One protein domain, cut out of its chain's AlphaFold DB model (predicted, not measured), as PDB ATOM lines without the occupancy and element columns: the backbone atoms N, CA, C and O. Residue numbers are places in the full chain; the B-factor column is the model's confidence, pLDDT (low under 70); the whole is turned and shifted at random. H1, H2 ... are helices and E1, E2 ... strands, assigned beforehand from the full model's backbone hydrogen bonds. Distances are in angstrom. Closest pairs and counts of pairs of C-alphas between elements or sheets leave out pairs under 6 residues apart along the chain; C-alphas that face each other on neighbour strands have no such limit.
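AT A GLANCE: This is residues 3 to 79 of the 166 residues of an uncharacterized protein of Acidobacteria bacterium (UniProt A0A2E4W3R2). A strongly twisted sheet, antiparallel in the order E2, E1, E3, has H1 across one face in two layers; the small hairpin E4 and E5 sits by the end of E1. Of 77 printed residues, under half are in named elements: one helix, five strands, in the order E1, E2, H1, E3, E4, E5, class mixed. It is compact, radius of gyration of the C-alphas 12.0 A, spanning 34 by 28 by 20 A.

IN THESE COORDINATES: Find C-alpha 3 at (-31.601, -26.044, -33.146), where E1, residues 3 to 7, begins. E2, residues 13 to 19, runs 16.5 A; E3 is residues 49 to 53. H1, residues 33 to 44, runs 16.3 A. E4 is residues 69 to 71; E5, residues 76 to 78, ends at (-47.216, -21.908, -32.566).

HOW THE PARTS SIT: Within hydrogen-bond range, find N 6 and O 15 in the hairpin E1 and E2, 2.9 A, N 5 and O 51 between E1 and E3, 2.8 A, and N 69 and O 78 between E4 and E5, 2.8 A. H1, with every O i to N i+4 pair in range, is on the sheet at a height over the sheet of 7.7 A; its closest C-alphas to E3 are Val 37 and Trp 50, 5.8 A. E2, H1, E3 form a split strand-helix-strand unit, E1 between its strands, with a right-handed crossover. The closest C-alphas of E2 and E4 are Val 13 and Ile 69, 6.3 A.

THE WHOLE: The C-alphas farthest apart, Glu 27 and Pro 79, are 34.8 A apart. The printed part has no cut, the links E2 to H1 and E3 to E4 are long, and no printed residue is under 70 in pLDDT.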
ATOM      1  N   HIS A   3     -30.737 -26.157 -31.978       96.44
ATOM      2  CA  HIS A   3     -31.601 -26.044 -33.146       96.44
ATOM      3  C   HIS A   3     -31.991 -24.583 -33.329       96.44
ATOM      4  O   HIS A   3     -32.283 -23.914 -32.342       96.44
ATOM      5  N   PHE A   4     -32.004 -24.109 -34.568       97.81
ATOM      6  CA  PHE A   4     -32.372 -22.741 -34.919       97.81
ATOM      7  C   PHE A   4     -33.382 -22.763 -36.057       97.81
ATOM      8  O   PHE A   4     -33.169 -23.438 -37.065       97.81
ATOM      9  N   ALA A   5     -34.477 -22.038 -35.876       98.31
ATOM     10  CA  ALA A   5     -35.510 -21.827 -36.869       98.31
ATOM     11  C   ALA A   5     -35.216 -20.541 -37.644       98.31
ATOM     12  O   ALA A   5     -35.018 -19.499 -37.025       98.31
ATOM     13  N   GLU A   6     -35.177 -20.622 -38.973       98.50
ATOM     14  CA  GLU A   6     -35.168 -19.433 -39.829       98.50
ATOM     15  C   GLU A   6     -36.588 -18.899 -39.953       98.50
ATOM     16  O   GLU A   6     -37.500 -19.686 -40.214       98.50
ATOM     17  N   LEU A   7     -36.763 -17.593 -39.791       98.56
ATOM     18  CA  LEU A   7     -38.053 -16.915 -39.835       98.56
ATOM     19  C   LEU A   7     -38.141 -16.004 -41.059       98.56
ATOM     20  O   LEU A   7     -37.155 -15.360 -41.426       98.56
ATOM     21  N   ASP A   8     -39.321 -15.932 -41.669       98.06
ATOM     22  CA  ASP A   8     -39.639 -14.914 -42.670       98.06
ATOM     23  C   ASP A   8     -40.065 -13.577 -42.029       98.06
ATOM     24  O   ASP A   8     -40.068 -13.413 -40.808       98.06
ATOM     25  N   GLU A   9     -40.440 -12.606 -42.864       97.25
ATOM     26  CA  GLU A   9     -40.885 -11.269 -42.438       97.25
ATOM     27  C   GLU A   9     -42.176 -11.277 -41.594       97.25
ATOM     28  O   GLU A   9     -42.482 -10.285 -40.936       97.25
ATOM     29  N   ASN A  10     -42.931 -12.381 -41.597       97.56
ATOM     30  CA  ASN A  10     -44.160 -12.571 -40.827       97.56
ATOM     31  C   ASN A  10     -43.950 -13.517 -39.632       97.56
ATOM     32  O   ASN A  10     -44.925 -14.021 -39.070       97.56
ATOM     33  N   ASN A  11     -42.693 -13.777 -39.256       97.94
ATOM     34  CA  ASN A  11     -42.306 -14.721 -38.212       97.94
ATOM     35  C   ASN A  11     -42.734 -16.174 -38.484       97.94
ATOM     36  O   ASN A  11     -42.879 -16.965 -37.552       97.94
ATOM     37  N   VAL A  12     -42.900 -16.566 -39.749       98.25
ATOM     38  CA  VAL A  12     -43.167 -17.957 -40.132       98.25
ATOM     39  C   VAL A  12     -41.854 -18.715 -40.296       98.25
ATOM     40  O   VAL A  12     -40.932 -18.269 -40.976       98.25
ATOM     41  N   VAL A  13     -41.775 -19.902 -39.702       98.56
ATOM     42  CA  VAL A  13     -40.608 -20.782 -39.783       98.56
ATOM     43  C   VAL A  13     -40.458 -21.352 -41.195       98.56
ATOM     44  O   VAL A  13     -41.298 -22.125 -41.662       98.56
ATOM     45  N   LEU A  14     -39.333 -21.041 -41.840       98.25
ATOM     46  CA  LEU A  14     -38.963 -21.509 -43.180       98.25
ATOM     47  C   LEU A  14     -38.194 -22.832 -43.158       98.25
ATOM     48  O   LEU A  14     -38.320 -23.649 -44.069       98.25
ATOM     49  N   ARG A  15     -37.362 -23.045 -42.136       97.88
ATOM     50  CA  ARG A  15     -36.618 -24.292 -41.901       97.88
ATOM     51  C   ARG A  15     -36.034 -24.315 -40.497       97.88
ATOM     52  O   ARG A  15     -35.882 -23.275 -39.867       97.88
ATOM     53  N   VAL A  16     -35.636 -25.503 -40.046       97.75
ATOM     54  CA  VAL A  16     -34.892 -25.693 -38.796       97.75
ATOM     55  C   VAL A  16     -33.549 -26.334 -39.107       97.75
ATOM     56  O   VAL A  16     -33.490 -27.378 -39.757       97.75
ATOM     57  N   LEU A  17     -32.471 -25.709 -38.644       97.31
ATOM     58  CA  LEU A  17     -31.108 -26.205 -38.793       97.31
ATOM     59  C   LEU A  17     -30.512 -26.575 -37.445       97.31
ATOM     60  O   LEU A  17     -30.859 -26.011 -36.407       97.31
ATOM     61  N   VAL A  18     -29.577 -27.519 -37.482       96.00
ATOM     62  CA  VAL A  18     -28.841 -27.951 -36.300       96.00
ATOM     63  C   VAL A  18     -27.445 -27.349 -36.317       96.00
ATOM     64  O   VAL A  18     -26.704 -27.497 -37.288       96.00
ATOM     65  N   VAL A  19     -27.077 -26.701 -35.218       95.12
ATOM     66  CA  VAL A  19     -25.771 -26.085 -34.999       95.12
ATOM     67  C   VAL A  19     -25.040 -26.847 -33.890       95.12
ATOM     68  O   VAL A  19     -25.610 -27.191 -32.849       95.12
ATOM     69  N   GLY A  20     -23.765 -27.163 -34.128       94.25
ATOM     70  CA  GLY A  20     -22.900 -27.786 -33.122       94.25
ATOM     71  C   GLY A  20     -22.696 -26.862 -31.919       94.25
ATOM     72  O   GLY A  20     -22.573 -25.652 -32.089       94.25
ATOM     73  N   ASN A  21     -22.644 -27.414 -30.703       89.38
ATOM     74  CA  ASN A  21     -22.619 -26.605 -29.474       89.38
ATOM     75  C   ASN A  21     -21.368 -25.717 -29.390       89.38
ATOM     76  O   ASN A  21     -21.422 -24.573 -28.961       89.38
ATOM     77  N   GLU A  22     -20.242 -26.223 -29.874       91.25
ATOM     78  CA  GLU A  22     -18.973 -25.516 -30.057       91.25
ATOM     79  C   GLU A  22     -19.064 -24.245 -30.918       91.25
ATOM     80  O   GLU A  22     -18.170 -23.407 -30.841       91.25
ATOM     81  N   ARG A  23     -20.123 -24.072 -31.719       91.19
ATOM     82  CA  ARG A  23     -20.355 -22.863 -32.527       91.19
ATOM     83  C   ARG A  23     -21.273 -21.838 -31.868       91.19
ATOM     84  O   ARG A  23     -21.475 -20.786 -32.454       91.19
ATOM     85  N   ILE A  24     -21.806 -22.132 -30.684       92.88
ATOM     86  CA  ILE A  24     -22.747 -21.251 -29.975       92.88
ATOM     87  C   ILE A  24     -22.295 -20.934 -28.552       92.88
ATOM     88  O   ILE A  24     -23.093 -20.497 -27.737       92.88
ATOM     89  N   LYS A  25     -21.035 -21.212 -28.219       92.62
ATOM     90  CA  LYS A  25     -20.497 -20.976 -26.881       92.62
ATOM     91  C   LYS A  25     -19.806 -19.626 -26.791       92.62
ATOM     92  O   LYS A  25     -19.022 -19.279 -27.673       92.62
ATOM     93  N   ASN A  26     -20.068 -18.900 -25.711       90.81
ATOM     94  CA  ASN A  26     -19.383 -17.653 -25.383       90.81
ATOM     95  C   ASN A  26     -18.019 -17.908 -24.706       90.81
ATOM     96  O   ASN A  26     -17.596 -19.051 -24.522       90.81
ATOM     97  N   GLU A  27     -17.319 -16.839 -24.315       90.69
ATOM     98  CA  GLU A  27     -16.008 -16.926 -23.643       90.69
ATOM     99  C   GLU A  27     -16.061 -17.664 -22.293       90.69
ATOM    100  O   GLU A  27     -15.060 -18.237 -21.863       90.69
ATOM    101  N   ALA A  28     -17.230 -17.703 -21.645       92.12
ATOM    102  CA  ALA A  28     -17.480 -18.461 -20.420       92.12
ATOM    103  C   ALA A  28     -17.842 -19.940 -20.681       92.12
ATOM    104  O   ALA A  28     -18.049 -20.691 -19.730       92.12
ATOM    105  N   ASN A  29     -17.851 -20.382 -21.948       89.50
ATOM    106  CA  ASN A  29     -18.218 -21.731 -22.396       89.50
ATOM    107  C   ASN A  29     -19.705 -22.094 -22.157       89.50
ATOM    108  O   ASN A  29     -20.072 -23.272 -22.229       89.50
ATOM    109  N   ASP A  30     -20.555 -21.081 -21.972       91.38
ATOM    110  CA  ASP A  30     -22.014 -21.199 -21.913       91.38
ATOM    111  C   ASP A  30     -22.639 -21.012 -23.303       91.38
ATOM    112  O   ASP A  30     -22.095 -20.291 -24.141       91.38
ATOM    113  N   GLU A  31     -23.772 -21.672 -23.558       91.38
ATOM    114  CA  GLU A  31     -24.529 -21.523 -24.808       91.38
ATOM    115  C   GLU A  31     -25.188 -20.135 -24.884       91.38
ATOM    116  O   GLU A  31     -25.868 -19.710 -23.952       91.38
ATOM    117  N   ASP A  32     -24.998 -19.450 -26.009       94.31
ATOM    118  CA  ASP A  32     -25.509 -18.114 -26.294       94.31
ATOM    119  C   ASP A  32     -26.154 -18.096 -27.685       94.31
ATOM    120  O   ASP A  32     -25.511 -18.332 -28.716       94.31
ATOM    121  N   GLU A  33     -27.455 -17.817 -27.706       95.12
ATOM    122  CA  GLU A  33     -28.257 -17.754 -28.923       95.12
ATOM    123  C   GLU A  33     -27.701 -16.746 -29.935       95.12
ATOM    124  O   GLU A  33     -27.650 -17.049 -31.127       95.12
ATOM    125  N   SER A  34     -27.225 -15.584 -29.478       96.25
ATOM    126  CA  SER A  34     -26.751 -14.513 -30.362       96.25
ATOM    127  C   SER A  34     -25.528 -14.936 -31.182       96.25
ATOM    128  O   SER A  34     -25.408 -14.572 -32.354       96.25
ATOM    129  N   ILE A  35     -24.661 -15.778 -30.609       96.88
ATOM    130  CA  ILE A  35     -23.493 -16.346 -31.296       96.88
ATOM    131  C   ILE A  35     -23.946 -17.325 -32.383       96.88
ATOM    132  O   ILE A  35     -23.420 -17.304 -33.497       96.88
ATOM    133  N   GLY A  36     -24.952 -18.152 -32.088       96.81
ATOM    134  CA  GLY A  36     -25.543 -19.058 -33.073       96.81
ATOM    135  C   GLY A  36     -26.236 -18.327 -34.220       96.81
ATOM    136  O   GLY A  36     -26.022 -18.678 -35.380       96.81
ATOM    137  N   VAL A  37     -26.988 -17.267 -33.913       97.38
ATOM    138  CA  VAL A  37     -27.612 -16.392 -34.917       97.38
ATOM    139  C   VAL A  37     -26.547 -15.745 -35.805       97.38
ATOM    140  O   VAL A  37     -26.652 -15.816 -37.029       97.38
ATOM    141  N   ALA A  38     -25.484 -15.182 -35.221       97.12
ATOM    142  CA  ALA A  38     -24.385 -14.581 -35.980       97.12
ATOM    143  C   ALA A  38     -23.675 -15.603 -36.887       97.12
ATOM    144  O   ALA A  38     -23.369 -15.314 -38.045       97.12
ATOM    145  N   PHE A  39     -23.455 -16.826 -36.394       96.75
ATOM    146  CA  PHE A  39     -22.887 -17.911 -37.192       96.75
ATOM    147  C   PHE A  39     -23.768 -18.254 -38.400       96.75
ATOM    148  O   PHE A  39     -23.259 -18.369 -39.515       96.75
ATOM    149  N   LEU A  40     -25.083 -18.373 -38.210       97.75
ATOM    150  CA  LEU A  40     -26.017 -18.681 -39.293       97.75
ATOM    151  C   LEU A  40     -26.106 -17.543 -40.317       97.75
ATOM    152  O   LEU A  40     -26.032 -17.811 -41.517       97.75
ATOM    153  N   LYS A  41     -26.143 -16.284 -39.867       98.06
ATOM    154  CA  LYS A  41     -26.077 -15.105 -40.746       98.06
ATOM    155  C   LYS A  41     -24.796 -15.066 -41.580       98.06
ATOM    156  O   LYS A  41     -24.859 -14.792 -42.774       98.06
ATOM    157  N   SER A  42     -23.653 -15.461 -41.013       97.06
ATOM    158  CA  SER A  42     -22.388 -15.531 -41.764       97.06
ATOM    159  C   SER A  42     -22.399 -16.545 -42.922       97.06
ATOM    160  O   SER A  42     -21.605 -16.422 -43.853       97.06
ATOM    161  N   ILE A  43     -23.294 -17.540 -42.875       97.19
ATOM    162  CA  ILE A  43     -23.434 -18.587 -43.899       97.19
ATOM    163  C   ILE A  43     -24.549 -18.250 -44.892       97.19
ATOM    164  O   ILE A  43     -24.377 -18.456 -46.093       97.19
ATOM    165  N   PHE A  44     -25.695 -17.776 -44.399       97.31
ATOM    166  CA  PHE A  44     -26.916 -17.614 -45.196       97.31
ATOM    167  C   PHE A  44     -27.233 -16.163 -45.577       97.31
ATOM    168  O   PHE A  44     -28.084 -15.946 -46.435       97.31
ATOM    169  N   GLY A  45     -26.525 -15.188 -45.005       97.31
ATOM    170  CA  GLY A  45     -26.695 -13.758 -45.254       97.31
ATOM    171  C   GLY A  45     -27.220 -13.002 -44.030       97.31
ATOM    172  O   GLY A  45     -27.994 -13.531 -43.230       97.31
ATOM    173  N   GLU A  46     -26.814 -11.738 -43.906       96.19
ATOM    174  CA  GLU A  46     -27.173 -10.858 -42.781       96.19
ATOM    175  C   GLU A  46     -28.676 -10.561 -42.689       96.19
ATOM    176  O   GLU A  46     -29.191 -10.336 -41.591       96.19
ATOM    177  N   ASP A  47     -29.379 -10.628 -43.822       96.06
ATOM    178  CA  ASP A  47     -30.818 -10.363 -43.927       96.06
ATOM    179  C   ASP A  47     -31.684 -11.528 -43.407       96.06
ATOM    180  O   ASP A  47     -32.899 -11.396 -43.303       96.06
ATOM    181  N   THR A  48     -31.080 -12.671 -43.051       97.50
ATOM    182  CA  THR A  48     -31.812 -13.801 -42.456       97.50
ATOM    183  C   THR A  48     -32.169 -13.543 -40.988       97.50
ATOM    184  O   THR A  48     -31.413 -12.903 -40.247       97.50
ATOM    185  N   ASN A  49     -33.313 -14.070 -40.547       97.75
ATOM    186  CA  ASN A  49     -33.767 -14.010 -39.158       97.75
ATOM    187  C   ASN A  49     -33.774 -15.413 -38.546       97.75
ATOM    188  O   ASN A  49     -34.241 -16.356 -39.180       97.75
ATOM    189  N   TRP A  50     -33.251 -15.558 -37.329       98.12
ATOM    190  CA  TRP A  50     -33.089 -16.856 -36.681       98.12
ATOM    191  C   TRP A  50     -33.472 -16.788 -35.210       98.12
ATOM    192  O   TRP A  50     -33.038 -15.882 -34.503       98.12
ATOM    193  N   ALA A  51     -34.198 -17.802 -34.746       97.56
ATOM    194  CA  ALA A  51     -34.517 -18.002 -33.338       97.56
ATOM    195  C   ALA A  51     -34.152 -19.429 -32.917       97.56
ATOM    196  O   ALA A  51     -34.458 -20.402 -33.611       97.56
ATOM    197  N   GLN A  52     -33.486 -19.584 -31.776       96.69
ATOM    198  CA  GLN A  52     -33.171 -20.901 -31.227       96.69
ATOM    199  C   GLN A  52     -34.467 -21.624 -30.820       96.69
ATOM    200  O   GLN A  52     -35.433 -21.004 -30.385       96.69
ATOM    201  N   THR A  53     -34.505 -22.948 -30.919       96.00
ATOM    202  CA  THR A  53     -35.660 -23.768 -30.531       96.00
ATOM    203  C   THR A  53     -35.234 -24.946 -29.656       96.00
ATOM    204  O   THR A  53     -34.115 -25.464 -29.763       96.00
ATOM    205  N   SER A  54     -36.128 -25.370 -28.761       92.25
ATOM    206  CA  SER A  54     -35.870 -26.412 -27.770       92.25
ATOM    207  C   SER A  54     -36.630 -27.689 -28.096       92.25
ATOM    208  O   SER A  54     -37.853 -27.723 -28.038       92.25
ATOM    209  N   TYR A  55     -35.907 -28.774 -28.380       87.25
ATOM    210  CA  TYR A  55     -36.527 -30.084 -28.630       87.25
ATOM    211  C   TYR A  55     -37.324 -30.602 -27.419       87.25
ATOM    212  O   TYR A  55     -38.328 -31.284 -27.567       87.25
ATOM    213  N   TRP A  56     -36.877 -30.253 -26.210       87.50
ATOM    214  CA  TRP A  56     -37.494 -30.669 -24.947       87.50
ATOM    215  C   TRP A  56     -38.377 -29.582 -24.327       87.50
ATOM    216  O   TRP A  56     -38.640 -29.645 -23.128       87.50
ATOM    217  N   SER A  57     -38.767 -28.559 -25.099       88.56
ATOM    218  CA  SER A  57     -39.623 -27.466 -24.617       88.56
ATOM    219  C   SER A  57     -39.097 -26.771 -23.349       88.56
ATOM    220  O   SER A  57     -39.873 -26.335 -22.504       88.56
ATOM    221  N   ARG A  58     -37.768 -26.673 -23.178       91.06
ATOM    222  CA  ARG A  58     -37.160 -25.998 -22.007       91.06
ATOM    223  C   ARG A  58     -37.361 -24.483 -22.024       91.06
ATOM    224  O   ARG A  58     -37.318 -23.849 -20.978       91.06
ATOM    225  N   PHE A  59     -37.514 -23.936 -23.219       91.88
ATOM    226  CA  PHE A  59     -37.834 -22.550 -23.526       91.88
ATOM    227  C   PHE A  59     -38.646 -22.557 -24.824       91.88
ATOM    228  O   PHE A  59     -38.665 -23.570 -25.535       91.88
ATOM    229  N   ARG A  60     -39.312 -21.444 -25.127       94.25
ATOM    230  CA  ARG A  60     -40.118 -21.261 -26.337       94.25
ATOM    231  C   ARG A  60     -41.321 -22.178 -26.548       94.25
ATOM    232  O   ARG A  60     -41.810 -22.307 -27.668       94.25
ATOM    233  N   HIS A  61     -41.806 -22.790 -25.466       93.94
ATOM    234  CA  HIS A  61     -42.975 -23.677 -25.373       93.94
ATOM    235  C   HIS A  61     -42.974 -24.908 -26.296       93.94
ATOM    236  O   HIS A  61     -42.959 -26.035 -25.802       93.94
ATOM    237  N   ASN A  62     -42.961 -24.738 -27.614       94.81
ATOM    238  CA  ASN A  62     -42.936 -25.821 -28.587       94.81
ATOM    239  C   ASN A  62     -41.639 -25.819 -29.395       94.81
ATOM    240  O   ASN A  62     -41.005 -24.788 -29.616       94.81
ATOM    241  N   PHE A  63     -41.278 -26.993 -29.906       96.56
ATOM    242  CA  PHE A  63     -40.239 -27.084 -30.917       96.56
ATOM    243  C   PHE A  63     -40.742 -26.470 -32.232       96.56
ATOM    244  O   PHE A  63     -41.795 -26.855 -32.741       96.56
ATOM    245  N   ALA A  64     -39.989 -25.520 -32.782       97.38
ATOM    246  CA  ALA A  64     -40.236 -24.964 -34.106       97.38
ATOM    247  C   ALA A  64     -40.291 -26.053 -35.190       97.38
ATOM    248  O   ALA A  64     -39.458 -26.959 -35.230       97.38
ATOM    249  N   GLY A  65     -41.247 -25.921 -36.101       96.75
ATOM    250  CA  GLY A  65     -41.410 -26.752 -37.285       96.75
ATOM    251  C   GLY A  65     -41.758 -25.881 -38.485       96.75
ATOM    252  O   GLY A  65     -42.148 -24.729 -38.322       96.75
ATOM    253  N   LEU A  66     -41.594 -26.421 -39.693       97.88
ATOM    254  CA  LEU A  66     -41.932 -25.712 -40.930       97.88
ATOM    255  C   LEU A  66     -43.374 -25.176 -40.869       97.88
ATOM    256  O   LEU A  66     -44.298 -25.933 -40.578       97.88
ATOM    257  N   GLY A  67     -43.556 -23.886 -41.154       97.75
ATOM    258  CA  GLY A  67     -44.864 -23.226 -41.140       97.75
ATOM    259  C   GLY A  67     -45.385 -22.829 -39.755       97.75
ATOM    260  O   GLY A  67     -46.476 -22.273 -39.672       97.75
ATOM    261  N   HIS A  68     -44.645 -23.088 -38.670       98.12
ATOM    262  CA  HIS A  68     -44.991 -22.540 -37.356       98.12
ATOM    263  C   HIS A  68     -44.825 -21.019 -37.367       98.12
ATOM    264  O   HIS A  68     -43.930 -20.504 -38.029       98.12
ATOM    265  N   ILE A  69     -45.637 -20.313 -36.589       98.06
ATOM    266  CA  ILE A  69     -45.490 -18.878 -36.339       98.06
ATOM    267  C   ILE A  69     -44.714 -18.701 -35.036       98.06
ATOM    268  O   ILE A  69     -45.038 -19.334 -34.033       98.06
ATOM    269  N   PHE A  70     -43.689 -17.856 -35.035       98.12
ATOM    270  CA  PHE A  70     -43.022 -17.429 -33.816       98.12
ATOM    271  C   PHE A  70     -43.740 -16.207 -33.233       98.12
ATOM    272  O   PHE A  70     -43.714 -15.113 -33.796       98.12
ATOM    273  N   ASP A  71     -44.410 -16.412 -32.103       97.25
ATOM    274  CA  ASP A  71     -45.034 -15.355 -31.320       97.25
ATOM    275  C   ASP A  71     -44.013 -14.792 -30.328       97.25
ATOM    276  O   ASP A  71     -43.741 -15.381 -29.280       97.25
ATOM    277  N   GLU A  72     -43.434 -13.645 -30.679       95.19
ATOM    278  CA  GLU A  72     -42.421 -12.963 -29.870       95.19
ATOM    279  C   GLU A  72     -42.961 -12.470 -28.525       95.19
ATOM    280  O   GLU A  72     -42.224 -12.444 -27.542       95.19
ATOM    281  N   ALA A  73     -44.239 -12.077 -28.458       95.50
ATOM    282  CA  ALA A  73     -44.825 -11.524 -27.237       95.50
ATOM    283  C   ALA A  73     -44.956 -12.592 -26.146       95.50
ATOM    284  O   ALA A  73     -44.823 -12.298 -24.957       95.50
ATOM    285  N   ASN A  74     -45.195 -13.826 -26.577       95.25
ATOM    286  CA  ASN A  74     -45.365 -14.988 -25.723       95.25
ATOM    287  C   ASN A  74     -44.129 -15.899 -25.681       95.25
ATOM    288  O   ASN A  74     -44.153 -16.912 -24.985       95.25
ATOM    289  N   ASP A  75     -43.070 -15.540 -26.421       95.69
ATOM    290  CA  ASP A  75     -41.878 -16.356 -26.671       95.69
ATOM    291  C   ASP A  75     -42.286 -17.803 -26.983       95.69
ATOM    292  O   ASP A  75     -41.972 -18.716 -26.232       95.69
ATOM    293  N   ALA A  76     -43.068 -18.028 -28.044       97.19
ATOM    294  CA  ALA A  76     -43.624 -19.347 -28.353       97.19
ATOM    295  C   ALA A  76     -43.635 -19.646 -29.854       97.19
ATOM    296  O   ALA A  76     -44.039 -18.820 -30.667       97.19
ATOM    297  N   PHE A  77     -43.262 -20.871 -30.234       98.00
ATOM    298  CA  PHE A  77     -43.548 -21.373 -31.579       98.00
ATOM    299  C   PHE A  77     -44.945 -21.991 -31.615       98.00
ATOM    300  O   PHE A  77     -45.212 -22.972 -30.927       98.00
ATOM    301  N   ILE A  78     -45.833 -21.454 -32.439       97.75
ATOM    302  CA  ILE A  78     -47.216 -21.908 -32.566       97.75
ATOM    303  C   ILE A  78     -47.346 -22.669 -33.891       97.75
ATOM    304  O   ILE A  78     -47.119 -22.078 -34.950       97.75
ATOM    305  N   PRO A  79     -47.675 -23.973 -33.881       96.81
ATOM    306  CA  PRO A  79     -47.934 -24.698 -35.122       96.81
ATOM    307  C   PRO A  79     -49.151 -24.111 -35.855       96.81
ATOM    308  O   PRO A  79     -49.998 -23.488 -35.215       96.81
TER     309      PRO A  79